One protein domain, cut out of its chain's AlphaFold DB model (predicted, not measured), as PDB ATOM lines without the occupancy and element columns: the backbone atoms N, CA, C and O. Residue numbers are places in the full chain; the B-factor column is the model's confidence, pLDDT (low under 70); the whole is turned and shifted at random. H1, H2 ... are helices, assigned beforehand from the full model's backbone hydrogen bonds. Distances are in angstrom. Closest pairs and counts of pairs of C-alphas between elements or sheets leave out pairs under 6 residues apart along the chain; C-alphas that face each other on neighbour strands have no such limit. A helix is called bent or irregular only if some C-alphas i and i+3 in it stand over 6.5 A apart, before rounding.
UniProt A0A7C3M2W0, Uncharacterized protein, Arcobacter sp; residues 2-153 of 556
ATOM      1  N   LEU A   2      90.621  20.533  -6.087       37.09
ATOM      2  CA  LEU A   2      89.988  19.211  -5.946       37.09
ATOM      3  C   LEU A   2      88.595  19.384  -5.314       37.09
ATOM      4  O   LEU A   2      88.487  19.798  -4.164       37.09
ATOM      5  N   LYS A   3      87.522  19.115  -6.068       44.66
ATOM      6  CA  LYS A   3      86.146  19.089  -5.542       44.66
ATOM      7  C   LYS A   3      85.897  17.741  -4.864       44.66
ATOM      8  O   LYS A   3      85.655  16.750  -5.549       44.66
ATOM      9  N   TYR A   4      85.932  17.698  -3.536       55.75
ATOM     10  CA  TYR A   4      85.416  16.555  -2.781       55.75
ATOM     11  C   TYR A   4      83.889  16.672  -2.647       55.75
ATOM     12  O   TYR A   4      83.357  17.773  -2.506       55.75
ATOM     13  N   SER A   5      83.164  15.554  -2.754       67.25
ATOM     14  CA  SER A   5      81.718  15.526  -2.506       67.25
ATOM     15  C   SER A   5      81.448  15.609  -0.997       67.25
ATOM     16  O   SER A   5      82.283  15.193  -0.193       67.25
ATOM     17  N   ARG A   6      80.272  16.104  -0.582       69.00
ATOM     18  CA  ARG A   6      79.895  16.187   0.848       69.00
ATOM     19  C   ARG A   6      79.992  14.845   1.576       69.00
ATOM     20  O   ARG A   6      80.311  14.809   2.762       69.00
ATOM     21  N   ASP A   7      79.742  13.755   0.858       77.06
ATOM     22  CA  ASP A   7      79.823  12.401   1.397       77.06
ATOM     23  C   ASP A   7      81.272  11.979   1.666       77.06
ATOM     24  O   ASP A   7      81.522  11.246   2.624       77.06
ATOM     25  N   HIS A   8      82.244  12.479   0.894       83.44
ATOM     26  CA  HIS A   8      83.662  12.229   1.158       83.44
ATOM     27  C   HIS A   8      84.126  12.888   2.459       83.44
ATOM     28  O   HIS A   8      84.872  12.258   3.194       83.44
ATOM     29  N   GLU A   9      83.655  14.097   2.790       81.62
ATOM     30  CA  GLU A   9      83.987  14.772   4.060       81.62
ATOM     31  C   GLU A   9      83.454  13.995   5.272       81.62
ATOM     32  O   GLU A   9      84.186  13.755   6.225       81.62
ATOM     33  N   ILE A  10      82.199  13.534   5.214       85.38
ATOM     34  CA  ILE A  10      81.601  12.722   6.290       85.38
ATOM     35  C   ILE A  10      82.319  11.372   6.417       85.38
ATOM     36  O   ILE A  10      82.571  10.896   7.525       85.38
ATOM     37  N   THR A  11      82.656  10.753   5.283       89.00
ATOM     38  CA  THR A  11      83.409   9.494   5.261       89.00
ATOM     39  C   THR A  11      84.811   9.691   5.836       89.00
ATOM     40  O   THR A  11      85.260   8.867   6.628       89.00
ATOM     41  N   ALA A  12      85.480  10.795   5.492       89.56
ATOM     42  CA  ALA A  12      86.798  11.143   6.005       89.56
ATOM     43  C   ALA A  12      86.776  11.419   7.513       89.56
ATOM     44  O   ALA A  12      87.647  10.910   8.208       89.56
ATOM     45  N   ASP A  13      85.773  12.136   8.033       91.12
ATOM     46  CA  ASP A  13      85.601  12.341   9.479       91.12
ATOM     47  C   ASP A  13      85.446  11.000  10.211       91.12
ATOM     48  O   ASP A  13      86.143  10.733  11.189       91.12
ATOM     49  N   SER A  14      84.564  10.131   9.704       91.19
ATOM     50  CA  SER A  14      84.303   8.814  10.292       91.19
ATOM     51  C   SER A  14      85.548   7.923  10.286       91.19
ATOM     52  O   SER A  14      85.930   7.391  11.327       91.19
ATOM     53  N   LEU A  15      86.229   7.800   9.140       93.25
ATOM     54  CA  LEU A  15      87.467   7.024   9.030       93.25
ATOM     55  C   LEU A  15      88.599   7.645   9.854       93.25
ATOM     56  O   LEU A  15      89.334   6.924  10.519       93.25
ATOM     57  N   GLY A  16      88.723   8.973   9.854       93.44
ATOM     58  CA  GLY A  16      89.691   9.711  10.664       93.44
ATOM     59  C   GLY A  16      89.552   9.386  12.150       93.44
ATOM     60  O   GLY A  16      90.549   9.123  12.827       93.44
ATOM     61  N   PHE A  17      88.316   9.321  12.642       92.88
ATOM     62  CA  PHE A  17      88.043   8.896  14.008       92.88
ATOM     63  C   PHE A  17      88.305   7.396  14.210       92.88
ATOM     64  O   PHE A  17      89.169   7.037  15.004       92.88
ATOM     65  N   LEU A  18      87.607   6.524  13.477       92.00
ATOM     66  CA  LEU A  18      87.603   5.075  13.716       92.00
ATOM     67  C   LEU A  18      88.956   4.407  13.443       92.00
ATOM     68  O   LEU A  18      89.386   3.534  14.198       92.00
ATOM     69  N   GLU A  19      89.638   4.795  12.365       93.19
ATOM     70  CA  GLU A  19      90.865   4.125  11.934       93.19
ATOM     71  C   GLU A  19      92.128   4.706  12.559       93.19
ATOM     72  O   GLU A  19      93.127   3.985  12.653       93.19
ATOM     73  N   PHE A  20      92.090   5.967  13.000       91.56
ATOM     74  CA  PHE A  20      93.264   6.665  13.521       91.56
ATOM     75  C   PHE A  20      93.058   7.160  14.950       91.56
ATOM     76  O   PHE A  20      93.730   6.664  15.852       91.56
ATOM     77  N   TYR A  21      92.140   8.105  15.184       91.06
ATOM     78  CA  TYR A  21      92.016   8.774  16.486       91.06
ATOM     79  C   TYR A  21      91.633   7.809  17.619       91.06
ATOM     80  O   TYR A  21      92.262   7.825  18.676       91.06
ATOM     81  N   ALA A  22      90.668   6.919  17.374       90.00
ATOM     82  CA  ALA A  22      90.179   5.927  18.332       90.00
ATOM     83  C   ALA A  22      91.250   4.902  18.754       90.00
ATOM     84  O   ALA A  22      91.137   4.254  19.790       90.00
ATOM     85  N   LYS A  23      92.326   4.762  17.969       90.75
ATOM     86  CA  LYS A  23      93.470   3.893  18.292       90.75
ATOM     87  C   LYS A  23      94.554   4.615  19.101       90.75
ATOM     88  O   LYS A  23      95.585   4.020  19.413       90.75
ATOM     89  N   THR A  24      94.358   5.895  19.416       90.25
ATOM     90  CA  THR A  24      95.266   6.684  20.256       90.25
ATOM     91  C   THR A  24      94.821   6.680  21.720       90.25
ATOM     92  O   THR A  24      93.720   6.258  22.051       90.25
ATOM     93  N   ASN A  25      95.672   7.199  22.611       89.62
ATOM     94  CA  ASN A  25      95.334   7.388  24.027       89.62
ATOM     95  C   ASN A  25      94.803   8.803  24.335       89.62
ATOM     96  O   ASN A  25      94.861   9.227  25.495       89.62
ATOM     97  N   TYR A  26      94.376   9.561  23.318       89.56
ATOM     98  CA  TYR A  26      93.783  10.883  23.509       89.56
ATOM     99  C   TYR A  26      92.321  10.749  23.936       89.56
ATOM    100  O   TYR A  26      91.635   9.821  23.513       89.56
ATOM    101  N   SER A  27      91.833  11.705  24.728       88.88
ATOM    102  CA  SER A  27      90.408  11.771  25.055       88.88
ATOM    103  C   SER A  27      89.568  12.023  23.810       88.88
ATOM    104  O   SER A  27      89.878  12.899  22.997       88.88
ATOM    105  N   TYR A  28      88.479  11.271  23.673       88.12
ATOM    106  CA  TYR A  28      87.530  11.454  22.575       88.12
ATOM    107  C   TYR A  28      86.798  12.797  22.639       88.12
ATOM    108  O   TYR A  28      86.424  13.331  21.595       88.12
ATOM    109  N   ASP A  29      86.690  13.402  23.825       81.31
ATOM    110  CA  ASP A  29      86.085  14.729  23.994       81.31
ATOM    111  C   ASP A  29      86.855  15.818  23.229       81.31
ATOM    112  O   ASP A  29      86.265  16.785  22.748       81.31
ATOM    113  N   GLU A  30      88.170  15.649  23.061       84.88
ATOM    114  CA  GLU A  30      89.014  16.619  22.358       84.88
ATOM    115  C   GLU A  30      88.772  16.625  20.842       84.88
ATOM    116  O   GLU A  30      89.016  17.640  20.188       84.88
ATOM    117  N   VAL A  31      88.219  15.547  20.271       84.81
ATOM    118  CA  VAL A  31      87.934  15.476  18.830       84.81
ATOM    119  C   VAL A  31      86.881  16.510  18.417       84.81
ATOM    120  O   VAL A  31      86.903  17.022  17.297       84.81
ATOM    121  N   LEU A  32      85.977  16.871  19.336       82.38
ATOM    122  CA  LEU A  32      84.916  17.840  19.071       82.38
ATOM    123  C   LEU A  32      85.441  19.276  18.967       82.38
ATOM    124  O   LEU A  32      84.829  20.084  18.265       82.38
ATOM    125  N   ASN A  33      86.587  19.576  19.588       80.25
ATOM    126  CA  ASN A  33      87.199  20.908  19.561       80.25
ATOM    127  C   ASN A  33      87.658  21.304  18.149       80.25
ATOM    128  O   ASN A  33      87.704  22.490  17.824       80.25
ATOM    129  N   VAL A  34      87.942  20.331  17.273       82.94
ATOM    130  CA  VAL A  34      88.291  20.594  15.868       82.94
ATOM    131  C   VAL A  34      87.149  21.307  15.140       82.94
ATOM    132  O   VAL A  34      87.402  22.200  14.335       82.94
ATOM    133  N   PHE A  35      85.890  20.981  15.449       82.25
ATOM    134  CA  PHE A  35      84.749  21.653  14.825       82.25
ATOM    135  C   PHE A  35      84.603  23.100  15.286       82.25
ATOM    136  O   PHE A  35      84.214  23.932  14.475       82.25
ATOM    137  N   ASP A  36      84.966  23.416  16.530       76.50
ATOM    138  CA  ASP A  36      84.992  24.802  17.004       76.50
ATOM    139  C   ASP A  36      86.106  25.593  16.294       76.50
ATOM    140  O   ASP A  36      85.878  26.717  15.848       76.50
ATOM    141  N   VAL A  37      87.282  24.987  16.083       81.44
ATOM    142  CA  VAL A  37      88.362  25.600  15.286       81.44
ATOM    143  C   VAL A  37      87.907  25.869  13.851       81.44
ATOM    144  O   VAL A  37      88.137  26.960  13.340       81.44
ATOM    145  N   LEU A  38      87.235  24.911  13.206       78.81
ATOM    146  CA  LEU A  38      86.707  25.076  11.846       78.81
ATOM    147  C   LEU A  38      85.592  26.127  11.774       78.81
ATOM    148  O   LEU A  38      85.496  26.851  10.786       78.81
ATOM    149  N   LEU A  39      84.749  26.217  12.807       76.69
ATOM    150  CA  LEU A  39      83.640  27.168  12.867       76.69
ATOM    151  C   LEU A  39      84.129  28.616  12.992       76.69
ATOM    152  O   LEU A  39      83.503  29.520  12.442       76.69
ATOM    153  N   TYR A  40      85.241  28.819  13.703       76.50
ATOM    154  CA  TYR A  40      85.782  30.138  14.037       76.50
ATOM    155  C   TYR A  40      87.118  30.449  13.349       76.50
ATOM    156  O   TYR A  40      87.785  31.412  13.721       76.50
ATOM    157  N   SER A  41      87.518  29.683  12.329       79.75
ATOM    158  CA  SER A  41      88.828  29.826  11.669       79.75
ATOM    159  C   SER A  41      89.032  31.176  10.973       79.75
ATOM    160  O   SER A  41      90.155  31.552  10.649       79.75
ATOM    161  N   ASN A  42      87.946  31.899  10.697       77.56
ATOM    162  CA  ASN A  42      87.961  33.242  10.125       77.56
ATOM    163  C   ASN A  42      88.209  34.346  11.167       77.56
ATOM    164  O   ASN A  42      88.425  35.497  10.776       77.56
ATOM    165  N   LEU A  43      88.128  34.025  12.460       83.75
ATOM    166  CA  LEU A  43      88.350  34.964  13.552       83.75
ATOM    167  C   LEU A  43      89.827  34.981  13.979       83.75
ATOM    168  O   LEU A  43      90.559  34.012  13.769       83.75
ATOM    169  N   PRO A  44      90.288  36.084  14.590       87.12
ATOM    170  CA  PRO A  44      91.584  36.134  15.257       87.12
ATOM    171  C   PRO A  44      91.718  35.062  16.349       87.12
ATOM    172  O   PRO A  44      90.731  34.569  16.887       87.12
ATOM    173  N   PHE A  45      92.957  34.749  16.747       86.88
ATOM    174  CA  PHE A  45      93.206  33.726  17.773       86.88
ATOM    175  C   PHE A  45      92.702  34.106  19.182       86.88
ATOM    176  O   PHE A  45      92.764  33.269  20.085       86.88
ATOM    177  N   ASP A  46      92.294  35.364  19.388       84.19
ATOM    178  CA  ASP A  46      91.761  35.906  20.639       84.19
ATOM    179  C   ASP A  46      90.836  37.112  20.352       84.19
ATOM    180  O   ASP A  46      90.971  37.802  19.338       84.19
ATOM    181  N   GLU A  47      89.909  37.405  21.261       82.62
ATOM    182  CA  GLU A  47      88.835  38.394  21.074       82.62
ATOM    183  C   GLU A  47      88.838  39.443  22.188       82.62
ATOM    184  O   GLU A  47      87.952  39.513  23.042       82.62
ATOM    185  N   ILE A  48      89.871  40.285  22.173       83.75
ATOM    186  CA  ILE A  48      90.084  41.333  23.167       83.75
ATOM    187  C   ILE A  48      89.716  42.698  22.588       83.75
ATOM    188  O   ILE A  48      90.122  43.056  21.484       83.75
ATOM    189  N   TYR A  49      89.021  43.512  23.384       83.12
ATOM    190  CA  TYR A  49      88.700  44.889  23.020       83.12
ATOM    191  C   TYR A  49      89.933  45.670  22.537       83.12
ATOM    192  O   TYR A  49      90.964  45.749  23.222       83.12
ATOM    193  N   PHE A  50      89.814  46.254  21.343       83.62
ATOM    194  CA  PHE A  50      90.816  47.160  20.798       83.62
ATOM    195  C   PHE A  50      90.621  48.557  21.386       83.62
ATOM    196  O   PHE A  50      89.749  49.318  20.965       83.62
ATOM    197  N   ASP A  51      91.451  48.880  22.372       75.75
ATOM    198  CA  ASP A  51      91.444  50.175  23.029       75.75
ATOM    199  C   ASP A  51      92.391  51.135  22.299       75.75
ATOM    200  O   ASP A  51      93.608  51.007  22.402       75.75
ATOM    201  N   THR A  52      91.862  52.120  21.564       66.44
ATOM    202  CA  THR A  52      92.721  53.086  20.855       66.44
ATOM    203  C   THR A  52      93.435  54.058  21.783       66.44
ATOM    204  O   THR A  52      94.307  54.783  21.301       66.44
ATOM    205  N   THR A  53      93.123  54.089  23.087       68.25
ATOM    206  CA  THR A  53      93.978  54.805  24.050       68.25
ATOM    207  C   THR A  53      95.384  54.209  24.100       68.25
ATOM    208  O   THR A  53      96.317  54.872  24.533       68.25
ATOM    209  N   PHE A  54      95.580  53.020  23.527       74.50
ATOM    210  CA  PHE A  54      96.882  52.472  23.163       74.50
ATOM    211  C   PHE A  54      97.788  53.445  22.380       74.50
ATOM    212  O   PHE A  54      99.011  53.355  22.466       74.50
ATOM    213  N   PHE A  55      97.217  54.378  21.612       76.25
ATOM    214  CA  PHE A  55      97.982  55.398  20.887       76.25
ATOM    215  C   PHE A  55      98.204  56.689  21.673       76.25
ATOM    216  O   PHE A  55      99.005  57.529  21.240       76.25
ATOM    217  N   ASP A  56      97.485  56.855  22.782       74.38
ATOM    218  CA  ASP A  56      97.553  58.041  23.614       74.38
ATOM    219  C   ASP A  56      98.915  58.149  24.299       74.38
ATOM    220  O   ASP A  56      99.590  57.164  24.593       74.38
ATOM    221  N   ASP A  57      99.291  59.379  24.616       68.06
ATOM    222  CA  ASP A  57     100.396  59.680  25.517       68.06
ATOM    223  C   ASP A  57     100.111  60.995  26.263       68.06
ATOM    224  O   ASP A  57      98.983  61.506  26.246       68.06
ATOM    225  N   ALA A  58     101.122  61.546  26.940       63.81
ATOM    226  CA  ALA A  58     100.990  62.780  27.708       63.81
ATOM    227  C   ALA A  58     100.530  63.996  26.876       63.81
ATOM    228  O   ALA A  58      99.938  64.923  27.427       63.81
ATOM    229  N   ASN A  59     100.784  64.012  25.565       59.56
ATOM    230  CA  ASN A  59     100.525  65.158  24.694       59.56
ATOM    231  C   ASN A  59      99.670  64.821  23.470       59.56
ATOM    232  O   ASN A  59      99.488  65.694  22.630       59.56
ATOM    233  N   TYR A  60      99.170  63.597  23.335       68.62
ATOM    234  CA  TYR A  60      98.300  63.183  22.244       68.62
ATOM    235  C   TYR A  60      97.174  62.305  22.778       68.62
ATOM    236  O   TYR A  60      97.403  61.345  23.512       68.62
ATOM    237  N   LYS A  61      95.950  62.633  22.368       71.69
ATOM    238  CA  LYS A  61      94.752  61.841  22.631       71.69
ATOM    239  C   LYS A  61      94.064  61.536  21.313       71.69
ATOM    240  O   LYS A  61      93.752  62.456  20.554       71.69
ATOM    241  N   MET A  62      93.840  60.253  21.043       70.69
ATOM    242  CA  MET A  62      93.163  59.814  19.828       70.69
ATOM    243  C   MET A  62      91.736  60.376  19.787       70.69
ATOM    244  O   MET A  62      91.003  60.313  20.778       70.69
ATOM    245  N   ASN A  63      91.315  60.915  18.636       70.25
ATOM    246  CA  ASN A  63      89.931  61.363  18.493       70.25
ATOM    247  C   ASN A  63      88.993  60.145  18.533       70.25
ATOM    248  O   ASN A  63      89.154  59.186  17.774       70.25
ATOM    249  N   ARG A  64      87.977  60.217  19.397       67.56
ATOM    250  CA  ARG A  64      86.939  59.193  19.543       67.56
ATOM    251  C   ARG A  64      86.113  58.972  18.274       67.56
ATOM    252  O   ARG A  64      85.485  57.930  18.153       67.56
ATOM    253  N   GLU A  65      86.124  59.887  17.309       69.31
ATOM    254  CA  GLU A  65      85.495  59.666  15.998       69.31
ATOM    255  C   GLU A  65      86.125  58.505  15.210       69.31
ATOM    256  O   GLU A  65      85.467  57.898  14.364       69.31
ATOM    257  N   PHE A  66      87.382  58.157  15.501       74.75
ATOM    258  CA  PHE A  66      88.058  57.014  14.883       74.75
ATOM    259  C   PHE A  66      87.792  55.694  15.620       74.75
ATOM    260  O   PHE A  66      88.254  54.644  15.173       74.75
ATOM    261  N   LEU A  67      87.024  55.734  16.716       73.88
ATOM    262  CA  LEU A  67      86.612  54.568  17.485       73.88
ATOM    263  C   LEU A  67      85.252  54.045  17.036       73.88
ATOM    264  O   LEU A  67      84.271  54.781  16.906       73.88
ATOM    265  N   LEU A  68      85.176  52.726  16.888       76.81
ATOM    266  CA  LEU A  68      83.905  52.047  16.726       76.81
ATOM    267  C   LEU A  68      83.295  51.802  18.109       76.81
ATOM    268  O   LEU A  68      83.833  51.039  18.903       76.81
ATOM    269  N   GLY A  69      82.162  52.448  18.397       67.06
ATOM    270  CA  GLY A  69      81.539  52.368  19.723       67.06
ATOM    271  C   GLY A  69      81.042  50.968  20.099       67.06
ATOM    272  O   GLY A  69      81.093  50.591  21.264       67.06
ATOM    273  N   LYS A  70      80.571  50.186  19.121       77.38
ATOM    274  CA  LYS A  70      80.143  48.799  19.326       77.38
ATOM    275  C   LYS A  70      80.524  47.954  18.122       77.38
ATOM    276  O   LYS A  70      80.182  48.310  16.993       77.38
ATOM    277  N   VAL A  71      81.189  46.834  18.386       81.31
ATOM    278  CA  VAL A  71      81.518  45.844  17.362       81.31
ATOM    279  C   VAL A  71      80.335  44.916  17.087       81.31
ATOM    280  O   VAL A  71      79.446  44.723  17.922       81.31
ATOM    281  N   LYS A  72      80.305  44.349  15.885       82.38
ATOM    282  CA  LYS A  72      79.364  43.316  15.479       82.38
ATOM    283  C   LYS A  72      79.622  42.061  16.296       82.38
ATOM    284  O   LYS A  72      80.761  41.632  16.446       82.38
ATOM    285  N   HIS A  73      78.540  41.490  16.809       76.75
ATOM    286  CA  HIS A  73      78.597  40.223  17.518       76.75
ATOM    287  C   HIS A  73      79.080  39.122  16.571       76.75
ATOM    288  O   HIS A  73      78.701  39.126  15.401       76.75
ATOM    289  N   ILE A  74      79.876  38.193  17.095       74.81
ATOM    290  CA  ILE A  74      80.294  36.991  16.373       74.81
ATOM    291  C   ILE A  74      79.051  36.142  16.130       74.81
ATOM    292  O   ILE A  74      78.386  35.699  17.069       74.81
ATOM    293  N   SER A  75      78.671  35.985  14.872       73.75
ATOM    294  CA  SER A  75      77.573  35.104  14.510       73.75
ATOM    295  C   SER A  75      77.930  33.665  14.893       73.75
ATOM    296  O   SER A  75      79.095  33.280  14.888       73.75
ATOM    297  N   ASN A  76      76.928  32.872  15.279       67.06
ATOM    298  CA  ASN A  76      77.087  31.423  15.338       67.06
ATOM    299  C   ASN A  76      76.586  30.871  13.993       67.06
ATOM    300  O   ASN A  76      75.369  30.839  13.792       67.06
ATOM    301  N   PRO A  77      77.472  30.489  13.053       61.44
ATOM    302  CA  PRO A  77      77.059  30.086  11.716       61.44
ATOM    303  C   PRO A  77      76.559  28.633  11.658       61.44
ATOM    304  O   PRO A  77      76.414  28.082  10.575       61.44
ATOM    305  N   GLU A  78      76.258  27.994  12.792       57.62
ATOM    306  CA  GLU A  78      75.830  26.592  12.852       57.62
ATOM    307  C   GLU A  78      74.578  26.254  12.004       57.62
ATOM    308  O   GLU A  78      74.410  25.101  11.613       57.62
ATOM    309  N   ASP A  79      73.718  27.219  11.655       52.84
ATOM    310  CA  ASP A  79      72.494  27.005  10.855       52.84
ATOM    311  C   ASP A  79      72.469  27.855   9.567       52.84
ATOM    312  O   ASP A  79      71.661  28.774   9.421       52.84
ATOM    313  N   TYR A  80      73.341  27.548   8.599       62.56
ATOM    314  CA  TYR A  80      73.167  28.003   7.211       62.56
ATOM    315  C   TYR A  80      72.812  26.841   6.268       62.56
ATOM    316  O   TYR A  80      73.218  25.698   6.495       62.56
ATOM    317  N   ASP A  81      72.035  27.142   5.215       56.78
ATOM    318  CA  ASP A  81      71.695  26.189   4.147       56.78
ATOM    319  C   ASP A  81      72.950  25.915   3.306       56.78
ATOM    320  O   ASP A  81      73.503  26.820   2.680       56.78
ATOM    321  N   ASP A  82      73.427  24.671   3.334       61.97
ATOM    322  CA  ASP A  82      74.661  24.234   2.685       61.97
ATOM    323  C   ASP A  82      74.432  23.614   1.303       61.97
ATOM    324  O   ASP A  82      75.384  23.111   0.711       61.97
ATOM    325  N   LYS A  83      73.204  23.664   0.759       60.59
ATOM    326  CA  LYS A  83      72.812  22.993  -0.497       60.59
ATOM    327  C   LYS A  83      73.681  23.291  -1.710       60.59
ATOM    328  O   LYS A  83      73.831  22.384  -2.529       60.59
ATOM    329  N   ASP A  84      74.310  24.458  -1.776       57.38
ATOM    330  CA  ASP A  84      75.182  24.862  -2.887       57.38
ATOM    331  C   ASP A  84      76.681  24.879  -2.518       57.38
ATOM    332  O   ASP A  84      77.523  25.238  -3.340       57.38
ATOM    333  N   LEU A  85      77.049  24.464  -1.298       60.44
ATOM    334  CA  LEU A  85      78.430  24.497  -0.804       60.44
ATOM    335  C   LEU A  85      79.151  23.156  -0.978       60.44
ATOM    336  O   LEU A  85      78.556  22.084  -0.869       60.44
ATOM    337  N   THR A  86      80.455  23.207  -1.252       55.59
ATOM    338  CA  THR A  86      81.290  22.013  -1.477       55.59
ATOM    339  C   THR A  86      81.542  21.214  -0.200       55.59
ATOM    340  O   THR A  86      81.665  19.996  -0.269       55.59
ATOM    341  N   HIS A  87      81.543  21.874   0.961       59.19
ATOM    342  CA  HIS A  87      81.692  21.235   2.269       59.19
ATOM    343  C   HIS A  87      80.340  21.198   3.002       59.19
ATOM    344  O   HIS A  87      79.594  22.178   2.940       59.19
ATOM    345  N   PRO A  88      79.996  20.086   3.681       66.38
ATOM    346  CA  PRO A  88      78.783  20.006   4.484       66.38
ATOM    347  C   PRO A  88      78.886  20.909   5.719       66.38
ATOM    348  O   PRO A  88      79.976  21.119   6.258       66.38
ATOM    349  N   ASN A  89      77.741  21.394   6.196       77.69
ATOM    350  CA  ASN A  89      77.640  22.245   7.379       77.69
ATOM    351  C   ASN A  89      78.358  21.603   8.593       77.69
ATOM    352  O   ASN A  89      78.130  20.435   8.932       77.69
ATOM    353  N   VAL A  90      79.203  22.393   9.268       80.25
ATOM    354  CA  VAL A  90      79.984  22.008  10.460       80.25
ATOM    355  C   VAL A  90      79.103  21.408  11.562       80.25
ATOM    356  O   VAL A  90      79.476  20.396  12.151       80.25
ATOM    357  N   LYS A  91      77.892  21.936  11.784       81.12
ATOM    358  CA  LYS A  91      76.904  21.392  12.732       81.12
ATOM    359  C   LYS A  91      76.533  19.950  12.401       81.12
ATOM    360  O   LYS A  91      76.468  19.105  13.295       81.12
ATOM    361  N   LYS A  92      76.317  19.640  11.116       83.69
ATOM    362  CA  LYS A  92      75.999  18.278  10.666       83.69
ATOM    363  C   LYS A  92      77.177  17.343  10.930       83.69
ATOM    364  O   LYS A  92      76.966  16.285  11.521       83.69
ATOM    365  N   ARG A  93      78.398  17.753  10.568       86.69
ATOM    366  CA  ARG A  93      79.626  16.980  10.834       86.69
ATOM    367  C   ARG A  93      79.824  16.729  12.332       86.69
ATOM    368  O   ARG A  93      79.934  15.576  12.739       86.69
ATOM    369  N   ARG A  94      79.719  17.774  13.162       86.94
ATOM    370  CA  ARG A  94      79.793  17.689  14.631       86.94
ATOM    371  C   ARG A  94      78.750  16.726  15.193       86.94
ATOM    372  O   ARG A  94      79.081  15.892  16.024       86.94
ATOM    373  N   SER A  95      77.506  16.786  14.712       87.75
ATOM    374  CA  SER A  95      76.430  15.898  15.177       87.75
ATOM    375  C   SER A  95      76.687  14.418  14.870       87.75
ATOM    376  O   SER A  95      76.321  13.554  15.664       87.75
ATOM    377  N   LEU A  96      77.318  14.123  13.728       89.00
ATOM    378  CA  LEU A  96      77.701  12.764  13.353       89.00
ATOM    379  C   LEU A  96      78.900  12.294  14.175       89.00
ATOM    380  O   LEU A  96      78.877  11.169  14.663       89.00
ATOM    381  N   MET A  97      79.887  13.167  14.399       89.00
ATOM    382  CA  MET A  97      81.027  12.846  15.253       89.00
ATOM    383  C   MET A  97      80.604  12.580  16.698       89.00
ATOM    384  O   MET A  97      81.060  11.611  17.287       89.00
ATOM    385  N   ILE A  98      79.685  13.378  17.255       89.44
ATOM    386  CA  ILE A  98      79.144  13.144  18.603       89.44
ATOM    387  C   ILE A  98      78.562  11.734  18.704       89.44
ATOM    388  O   ILE A  98      78.886  11.038  19.653       89.44
ATOM    389  N   LYS A  99      77.763  11.296  17.721       88.81
ATOM    390  CA  LYS A  99      77.199   9.936  17.717       88.81
ATOM    391  C   LYS A  99      78.296   8.870  17.723       88.81
ATOM    392  O   LYS A  99      78.260   7.977  18.558       88.81
ATOM    393  N   LEU A 100      79.291   9.007  16.842       88.44
ATOM    394  CA  LEU A 100      80.421   8.073  16.766       88.44
ATOM    395  C   LEU A 100      81.210   8.004  18.079       88.44
ATOM    396  O   LEU A 100      81.576   6.915  18.511       88.44
ATOM    397  N   VAL A 101      81.446   9.154  18.713       87.44
ATOM    398  CA  VAL A 101      82.162   9.254  19.988       87.44
ATOM    399  C   VAL A 101      81.350   8.642  21.129       87.44
ATOM    400  O   VAL A 101      81.908   7.898  21.928       87.44
ATOM    401  N   THR A 102      80.041   8.910  21.206       86.12
ATOM    402  CA  THR A 102      79.177   8.384  22.280       86.12
ATOM    403  C   THR A 102      78.919   6.886  22.177       86.12
ATOM    404  O   THR A 102      78.611   6.256  23.184       86.12
ATOM    405  N   ASP A 103      79.037   6.321  20.975       82.75
ATOM    406  CA  ASP A 103      78.863   4.888  20.730       82.75
ATOM    407  C   ASP A 103      80.109   4.066  21.129       82.75
ATOM    408  O   ASP A 103      80.083   2.835  21.060       82.75
ATOM    409  N   GLN A 104      81.202   4.717  21.549       80.06
ATOM    410  CA  GLN A 104      82.447   4.068  21.964       80.06
ATOM    411  C   GLN A 104      82.831   4.395  23.409       80.06
ATOM    412  O   GLN A 104      82.520   5.458  23.941       80.06
ATOM    413  N   GLU A 105      83.556   3.477  24.047       81.88
ATOM    414  CA  GLU A 105      84.148   3.725  25.360       81.88
ATOM    415  C   GLU A 105      85.403   4.591  25.197       81.88
ATOM    416  O   GLU A 105      86.300   4.255  24.421       81.88
ATOM    417  N   ASN A 106      85.454   5.723  25.905       80.44
ATOM    418  CA  ASN A 106      86.594   6.633  25.853       80.44
ATOM    419  C   ASN A 106      87.813   5.960  26.519       80.44
ATOM    420  O   ASN A 106      87.753   5.651  27.712       80.44
ATOM    421  N   PRO A 107      88.920   5.724  25.794       79.75
ATOM    422  CA  PRO A 107      90.044   4.950  26.309       79.75
ATOM    423  C   PRO A 107      90.857   5.693  27.381       79.75
ATOM    424  O   PRO A 107      91.677   5.068  28.056       79.75
ATOM    425  N   SER A 108      90.718   7.023  27.507       83.56
ATOM    426  CA  SER A 108      91.607   7.853  28.332       83.56
ATOM    427  C   SER A 108      91.114   9.299  28.476       83.56
ATOM    428  O   SER A 108      90.634   9.888  27.521       83.56
ATOM    429  N   ASP A 109      91.374   9.946  29.617       83.44
ATOM    430  CA  ASP A 109      91.119  11.389  29.814       83.44
ATOM    431  C   ASP A 109      92.300  12.291  29.387       83.44
ATOM    432  O   ASP A 109      92.339  13.495  29.671       83.44
ATOM    433  N   LYS A 110      93.326  11.729  28.735       87.50
ATOM    434  CA  LYS A 110      94.545  12.475  28.384       87.50
ATOM    435  C   LYS A 110      94.300  13.426  27.214       87.50
ATOM    436  O   LYS A 110      94.071  13.003  26.087       87.50
ATOM    437  N   LYS A 111      94.463  14.723  27.472       85.81
ATOM    438  CA  LYS A 111      94.434  15.781  26.444       85.81
ATOM    439  C   LYS A 111      95.763  15.947  25.707       85.81
ATOM    440  O   LYS A 111      95.791  16.348  24.553       85.81
ATOM    441  N   TYR A 112      96.865  15.630  26.381       87.69
ATOM    442  CA  TYR A 112      98.222  15.758  25.860       87.69
ATOM    443  C   TYR A 112      98.946  14.420  26.045       87.69
ATOM    444  O   TYR A 112      99.113  13.966  27.178       87.69
ATOM    445  N   ILE A 113      99.328  13.767  24.943       85.56
ATOM    446  CA  ILE A 113     100.218  12.590  24.966       85.56
ATOM    447  C   ILE A 113     101.679  13.035  24.828       85.56
ATOM    448  O   ILE A 113     102.552  12.506  25.512       85.56
ATOM    449  N   ILE A 114     101.930  14.021  23.967       83.75
ATOM    450  CA  ILE A 114     103.178  14.796  23.927       83.75
ATOM    451  C   ILE A 114     103.167  15.889  25.004       83.75
ATOM    452  O   ILE A 114     102.131  16.145  25.618       83.75
ATOM    453  N   SER A 115     104.309  16.536  25.250       89.94
ATOM    454  CA  SER A 115     104.402  17.609  26.242       89.94
ATOM    455  C   SER A 115     103.409  18.734  25.935       89.94
ATOM    456  O   SER A 115     103.343  19.248  24.816       89.94
ATOM    457  N   LYS A 116     102.649  19.151  26.954       92.19
ATOM    458  CA  LYS A 116     101.789  20.338  26.869       92.19
ATOM    459  C   LYS A 116     102.609  21.587  26.545       92.19
ATOM    460  O   LYS A 116     102.121  22.452  25.823       92.19
ATOM    461  N   ASP A 117     103.831  21.668  27.061       94.50
ATOM    462  CA  ASP A 117     104.709  22.811  26.833       94.50
ATOM    463  C   ASP A 117     105.139  22.876  25.365       94.50
ATOM    464  O   ASP A 117     105.037  23.940  24.764       94.50
ATOM    465  N   ASP A 118     105.473  21.736  24.747       93.56
ATOM    466  CA  ASP A 118     105.793  21.674  23.313       93.56
ATOM    467  C   ASP A 118     104.585  22.091  22.463       93.56
ATOM    468  O   ASP A 118     104.716  22.869  21.520       93.56
ATOM    469  N   PHE A 119     103.379  21.632  22.819       91.00
ATOM    470  CA  PHE A 119     102.154  22.042  22.129       91.00
ATOM    471  C   PHE A 119     101.914  23.556  22.229       91.00
ATOM    472  O   PHE A 119     101.595  24.208  21.232       91.00
ATOM    473  N   LEU A 120     102.055  24.130  23.428       90.31
ATOM    474  CA  LEU A 120     101.871  25.565  23.646       90.31
ATOM    475  C   LEU A 120     102.968  26.391  22.968       90.31
ATOM    476  O   LEU A 120     102.676  27.487  22.486       90.31
ATOM    477  N   GLU A 121     104.186  25.864  22.881       94.94
ATOM    478  CA  GLU A 121     105.283  26.481  22.142       94.94
ATOM    479  C   GLU A 121     104.986  26.514  20.643       94.94
ATOM    480  O   GLU A 121     105.054  27.580  20.035       94.94
ATOM    481  N   MET A 122     104.547  25.396  20.060       94.44
ATOM    482  CA  MET A 122     104.142  25.344  18.651       94.44
ATOM    483  C   MET A 122     102.958  26.272  18.369       94.44
ATOM    484  O   MET A 122     102.960  27.005  17.380       94.44
ATOM    485  N   GLN A 123     101.972  26.324  19.270       90.62
ATOM    486  CA  GLN A 123     100.859  27.268  19.165       90.62
ATOM    487  C   GLN A 123     101.340  28.727  19.230       90.62
ATOM    488  O   GLN A 123     100.824  29.583  18.510       90.62
ATOM    489  N   LYS A 124     102.308  29.036  20.100       94.75
ATOM    490  CA  LYS A 124     102.912  30.368  20.190       94.75
ATOM    491  C   LYS A 124     103.622  30.714  18.882       94.75
ATOM    492  O   LYS A 124     103.322  31.765  18.327       94.75
ATOM    493  N   LEU A 125     104.488  29.836  18.373       96.56
ATOM    494  CA  LEU A 125     105.201  30.034  17.107       96.56
ATOM    495  C   LEU A 125     104.230  30.264  15.946       96.56
ATOM    496  O   LEU A 125     104.377  31.247  15.229       96.56
ATOM    497  N   ALA A 126     103.173  29.454  15.836       95.12
ATOM    498  CA  ALA A 126     102.146  29.628  14.811       95.12
ATOM    499  C   ALA A 126     101.462  31.004  14.892       95.12
ATOM    500  O   ALA A 126     101.266  31.658  13.872       95.12
ATOM    501  N   ARG A 127     101.138  31.494  16.098       93.94
ATOM    502  CA  ARG A 127     100.542  32.832  16.271       93.94
ATOM    503  C   ARG A 127     101.495  33.961  15.881       93.94
ATOM    504  O   ARG A 127     101.026  34.978  15.375       93.94
ATOM    505  N   PHE A 128     102.797  33.809  16.133       97.12
ATOM    506  CA  PHE A 128     103.808  34.763  15.666       97.12
ATOM    507  C   PHE A 128     103.939  34.718  14.139       97.12
ATOM    508  O   PHE A 128     103.895  35.769  13.507       97.12
ATOM    509  N   GLU A 129     103.994  33.522  13.549       95.56
ATOM    510  CA  GLU A 129     104.090  33.343  12.096       95.56
ATOM    511  C   GLU A 129     102.854  33.874  11.358       95.56
ATOM    512  O   GLU A 129     102.972  34.447  10.281       95.56
ATOM    513  N   MET A 130     101.665  33.804  11.968       95.38
ATOM    514  CA  MET A 130     100.468  34.451  11.419       95.38
ATOM    515  C   MET A 130     100.665  35.955  11.195       95.38
ATOM    516  O   MET A 130     100.147  36.480  10.214       95.38
ATOM    517  N   THR A 131     101.422  36.658  12.050       96.69
ATOM    518  CA  THR A 131     101.752  38.070  11.794       96.69
ATOM    519  C   THR A 131     102.546  38.207  10.497       96.69
ATOM    520  O   THR A 131     102.206  39.059   9.684       96.69
ATOM    521  N   ASN A 132     103.550  37.356  10.275       95.00
ATOM    522  CA  ASN A 132     104.386  37.382   9.075       95.00
ATOM    523  C   ASN A 132     103.556  37.120   7.810       95.00
ATOM    524  O   ASN A 132     103.615  37.905   6.868       95.00
ATOM    525  N   LEU A 133     102.707  36.088   7.842       94.38
ATOM    526  CA  LEU A 133     101.799  35.744   6.744       94.38
ATOM    527  C   LEU A 133     100.786  36.855   6.447       94.38
ATOM    528  O   LEU A 133     100.454  37.110   5.293       94.38
ATOM    529  N   PHE A 134     100.258  37.525   7.473       95.56
ATOM    530  CA  PHE A 134      99.366  38.663   7.254       95.56
ATOM    531  C   PHE A 134     100.103  39.859   6.652       95.56
ATOM    532  O   PHE A 134      99.515  40.570   5.845       95.56
ATOM    533  N   LEU A 135     101.363  40.092   7.025       94.75
ATOM    534  CA  LEU A 135     102.166  41.181   6.473       94.75
ATOM    535  C   LEU A 135     102.541  40.946   5.009       94.75
ATOM    536  O   LEU A 135     102.369  41.866   4.215       94.75
ATOM    537  N   SER A 136     102.985  39.734   4.660       91.25
ATOM    538  CA  SER A 136     103.366  39.385   3.286       91.25
ATOM    539  C   SER A 136     102.188  39.406   2.314       91.25
ATOM    540  O   SER A 136     102.384  39.711   1.152       91.25
ATOM    541  N   ASN A 137     100.978  39.123   2.807       90.75
ATOM    542  CA  ASN A 137      99.737  39.144   2.023       90.75
ATOM    543  C   ASN A 137      98.979  40.484   2.145       90.75
ATOM    544  O   ASN A 137      97.762  40.524   1.955       90.75
ATOM    545  N   ILE A 138      99.653  41.548   2.607       91.38
ATOM    546  CA  ILE A 138      99.127  42.928   2.700       91.38
ATOM    547  C   ILE A 138      97.874  43.061   3.613       91.38
ATOM    548  O   ILE A 138      97.182  44.077   3.676       91.38
ATOM    549  N   GLN A 139      97.611  42.068   4.469       93.31
ATOM    550  CA  GLN A 139      96.491  42.040   5.418       93.31
ATOM    551  C   GLN A 139      96.806  42.829   6.702       93.31
ATOM    552  O   GLN A 139      96.822  42.288   7.814       93.31
ATOM    553  N   TYR A 140      97.058  44.133   6.570       95.25
ATOM    554  CA  TYR A 140      97.602  44.954   7.657       95.25
ATOM    555  C   TYR A 140      96.682  45.128   8.866       95.25
ATOM    556  O   TYR A 140      97.180  45.253   9.983       95.25
ATOM    557  N   ASP A 141      95.358  45.120   8.700       95.25
ATOM    558  CA  ASP A 141      94.438  45.176   9.844       95.25
ATOM    559  C   ASP A 141      94.497  43.901  10.696       95.25
ATOM    560  O   ASP A 141      94.546  43.988  11.928       95.25
ATOM    561  N   LYS A 142      94.579  42.733  10.052       96.19
ATOM    562  CA  LYS A 142      94.798  41.445  10.720       96.19
ATOM    563  C   LYS A 142      96.173  41.380  11.373       96.19
ATOM    564  O   LYS A 142      96.242  41.055  12.555       96.19
ATOM    565  N   ALA A 143      97.244  41.743  10.664       97.44
ATOM    566  CA  ALA A 143      98.602  41.767  11.215       97.44
ATOM    567  C   ALA A 143      98.716  42.695  12.436       97.44
ATOM    568  O   ALA A 143      99.291  42.321  13.464       97.44
ATOM    569  N   PHE A 144      98.115  43.884  12.351       97.19
ATOM    570  CA  PHE A 144      98.101  44.858  13.436       97.19
ATOM    571  C   PHE A 144      97.346  44.325  14.656       97.19
ATOM    572  O   PHE A 144      97.856  44.398  15.774       97.19
ATOM    573  N   TYR A 145      96.149  43.760  14.459       96.31
ATOM    574  CA  TYR A 145      95.361  43.206  15.558       96.31
ATOM    575  C   TYR A 145      96.025  41.965  16.175       96.31
ATOM    576  O   TYR A 145      96.107  41.864  17.396       96.31
ATOM    577  N   ASN A 146      96.591  41.073  15.355       97.25
ATOM    578  CA  ASN A 146      97.360  39.913  15.815       97.25
ATOM    579  C   ASN A 146      98.549  40.347  16.690       97.25
ATOM    580  O   ASN A 146      98.745  39.828  17.791       97.25
ATOM    581  N   SER A 147      99.282  41.373  16.247       97.56
ATOM    582  CA  SER A 147     100.391  41.961  17.007       97.56
ATOM    583  C   SER A 147      99.922  42.613  18.309       97.56
ATOM    584  O   SER A 147     100.536  42.401  19.354       97.56
ATOM    585  N   TYR A 148      98.805  43.346  18.283       95.19
ATOM    586  CA  TYR A 148      98.188  43.943  19.474       95.19
ATOM    587  C   TYR A 148      97.822  42.887  20.529       95.19
ATOM    588  O   TYR A 148      98.102  43.071  21.716       95.19
ATOM    589  N   LEU A 149      97.248  41.755  20.110       93.12
ATOM    590  CA  LEU A 149      96.922  40.644  21.006       93.12
ATOM    591  C   LEU A 149      98.179  40.005  21.610       93.12
ATOM    592  O   LEU A 149      98.221  39.732  22.811       93.12
ATOM    593  N   LEU A 150      99.214  39.780  20.797       96.00
ATOM    594  CA  LEU A 150     100.457  39.165  21.260       96.00
ATOM    595  C   LEU A 150     101.260  40.083  22.190       96.00
ATOM    596  O   LEU A 150     101.804  39.595  23.177       96.00
ATOM    597  N   LEU A 151     101.276  41.400  21.962       94.44
ATOM    598  CA  LEU A 151     101.969  42.362  22.835       94.44
ATOM    599  C   LEU A 151     101.386  42.417  24.249       94.44
ATOM    600  O   LEU A 151     102.097  42.728  25.195       94.44
ATOM    601  N   ARG A 152     100.119  42.048  24.448       89.31
ATOM    602  CA  ARG A 152      99.564  41.914  25.806       89.31
ATOM    603  C   ARG A 152     100.231  40.794  26.606       89.31
ATOM    604  O   ARG A 152     100.260  40.858  27.831       89.31
ATOM    605  N   LYS A 153     100.739  39.771  25.917       91.25
ATOM    606  CA  LYS A 153     101.474  38.644  26.509       91.25
ATOM    607  C   LYS A 153     102.990  38.875  26.469       91.25
ATOM    608  O   LYS A 153     103.690  38.416  27.362       91.25
TER     609      LYS A 153
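This is residues 2 to 153 of the 556 residues of an uncharacterized protein of Arcobacter sp (UniProt A0A7C3M2W0). A helical hairpin of H5, the longest helix, and H6 stands separate from a cluster of three helices, H1, H4 and H2, whose centres make a triangle with H4 touching both others. A long loop, residues 40 to 89 with short H3 in it, runs out from the cluster and folds back to it, and residues 103 to 115 join the cluster to the hairpin, making a loose, open frame. The printed part has 152 residues with six named helices, H1 to H6 in chain order, and no named strand; the class is all helix. The whole is loose, with a radius of gyration of the C-alphas of 20.3 A, and only just elongated, spanning 64 by 42 by 28 A.

H5, residues 116 to 136, measures 30.4 A from C-alpha 116 at (101.789, 20.338, 26.869) to C-alpha 136. H6, residues 140 to 151, measures 16.0 A and ends at C-alpha 151 at (101.969, 42.362, 22.835). H1, residues 6 to 23, begins at C-alpha 6 at (79.895, 16.187, 0.848) and measures 25.3 A. H1 has a kink of 28 degrees near residue 17 and is only just irregular, with C-alphas 19 and 22 6.7 A apart. H2 is residues 28 to 39, 18.9 A; H3 is residues 52 to 55, 5.7 A; H4 is residues 90 to 102, 18.1 A.

H5 and H6 form a helical hairpin and touch, at a shallow tilt of 32 degrees, opposite ways. Their closest C-alphas are those of Thr 131 and Ala 143, 4.9 A apart, and H5 touches H6 with residues 127 to 135 alone. H5 is apart from H1, H2, H3 and H4. H2 and H4 touch, at a shallow tilt of 1 degree, opposite ways; their closest C-alphas, of Phe 35 and Arg 94, are 6.3 A apart. H1 touches H4 with residues 10 to 14 alone, closest at the C-alphas of Ile 10 and Arg 93, 6.5 A, the same way at a shallow tilt of 33 degrees, only just short of steep. H1 and H2 are close but not clearly touching, with the C-alphas of Ala 22 and Tyr 28 7.5 A apart. H3 touches no helix. Every O i to N i+4 pair is within hydrogen-bond range in H4 and H6; the counts are 11 of 14 in H1, 15 of 17 in H5 and 3 of 8 in H2, where 9 of 9 O i to N i+3 pairs are, and H3 is too short for an i+4 pair.

The C-alphas of Asn 59 and Asp 103, the two farthest apart, lie 64.2 A from each other. The printed part has no cut. The links H2 to H3, H3 to H4 and H4 to H5 are long, with 12, 34 and 13 residues. Residues 55 to 60, of which 55 belongs to H3, stand free, as do residues 114 to 123, of which 116 to 123 belong to H5. The mean pLDDT of the printed part is 82.2; 27 residues are under 70, among them 2 to 6, 57 to 60 and 76 to 88.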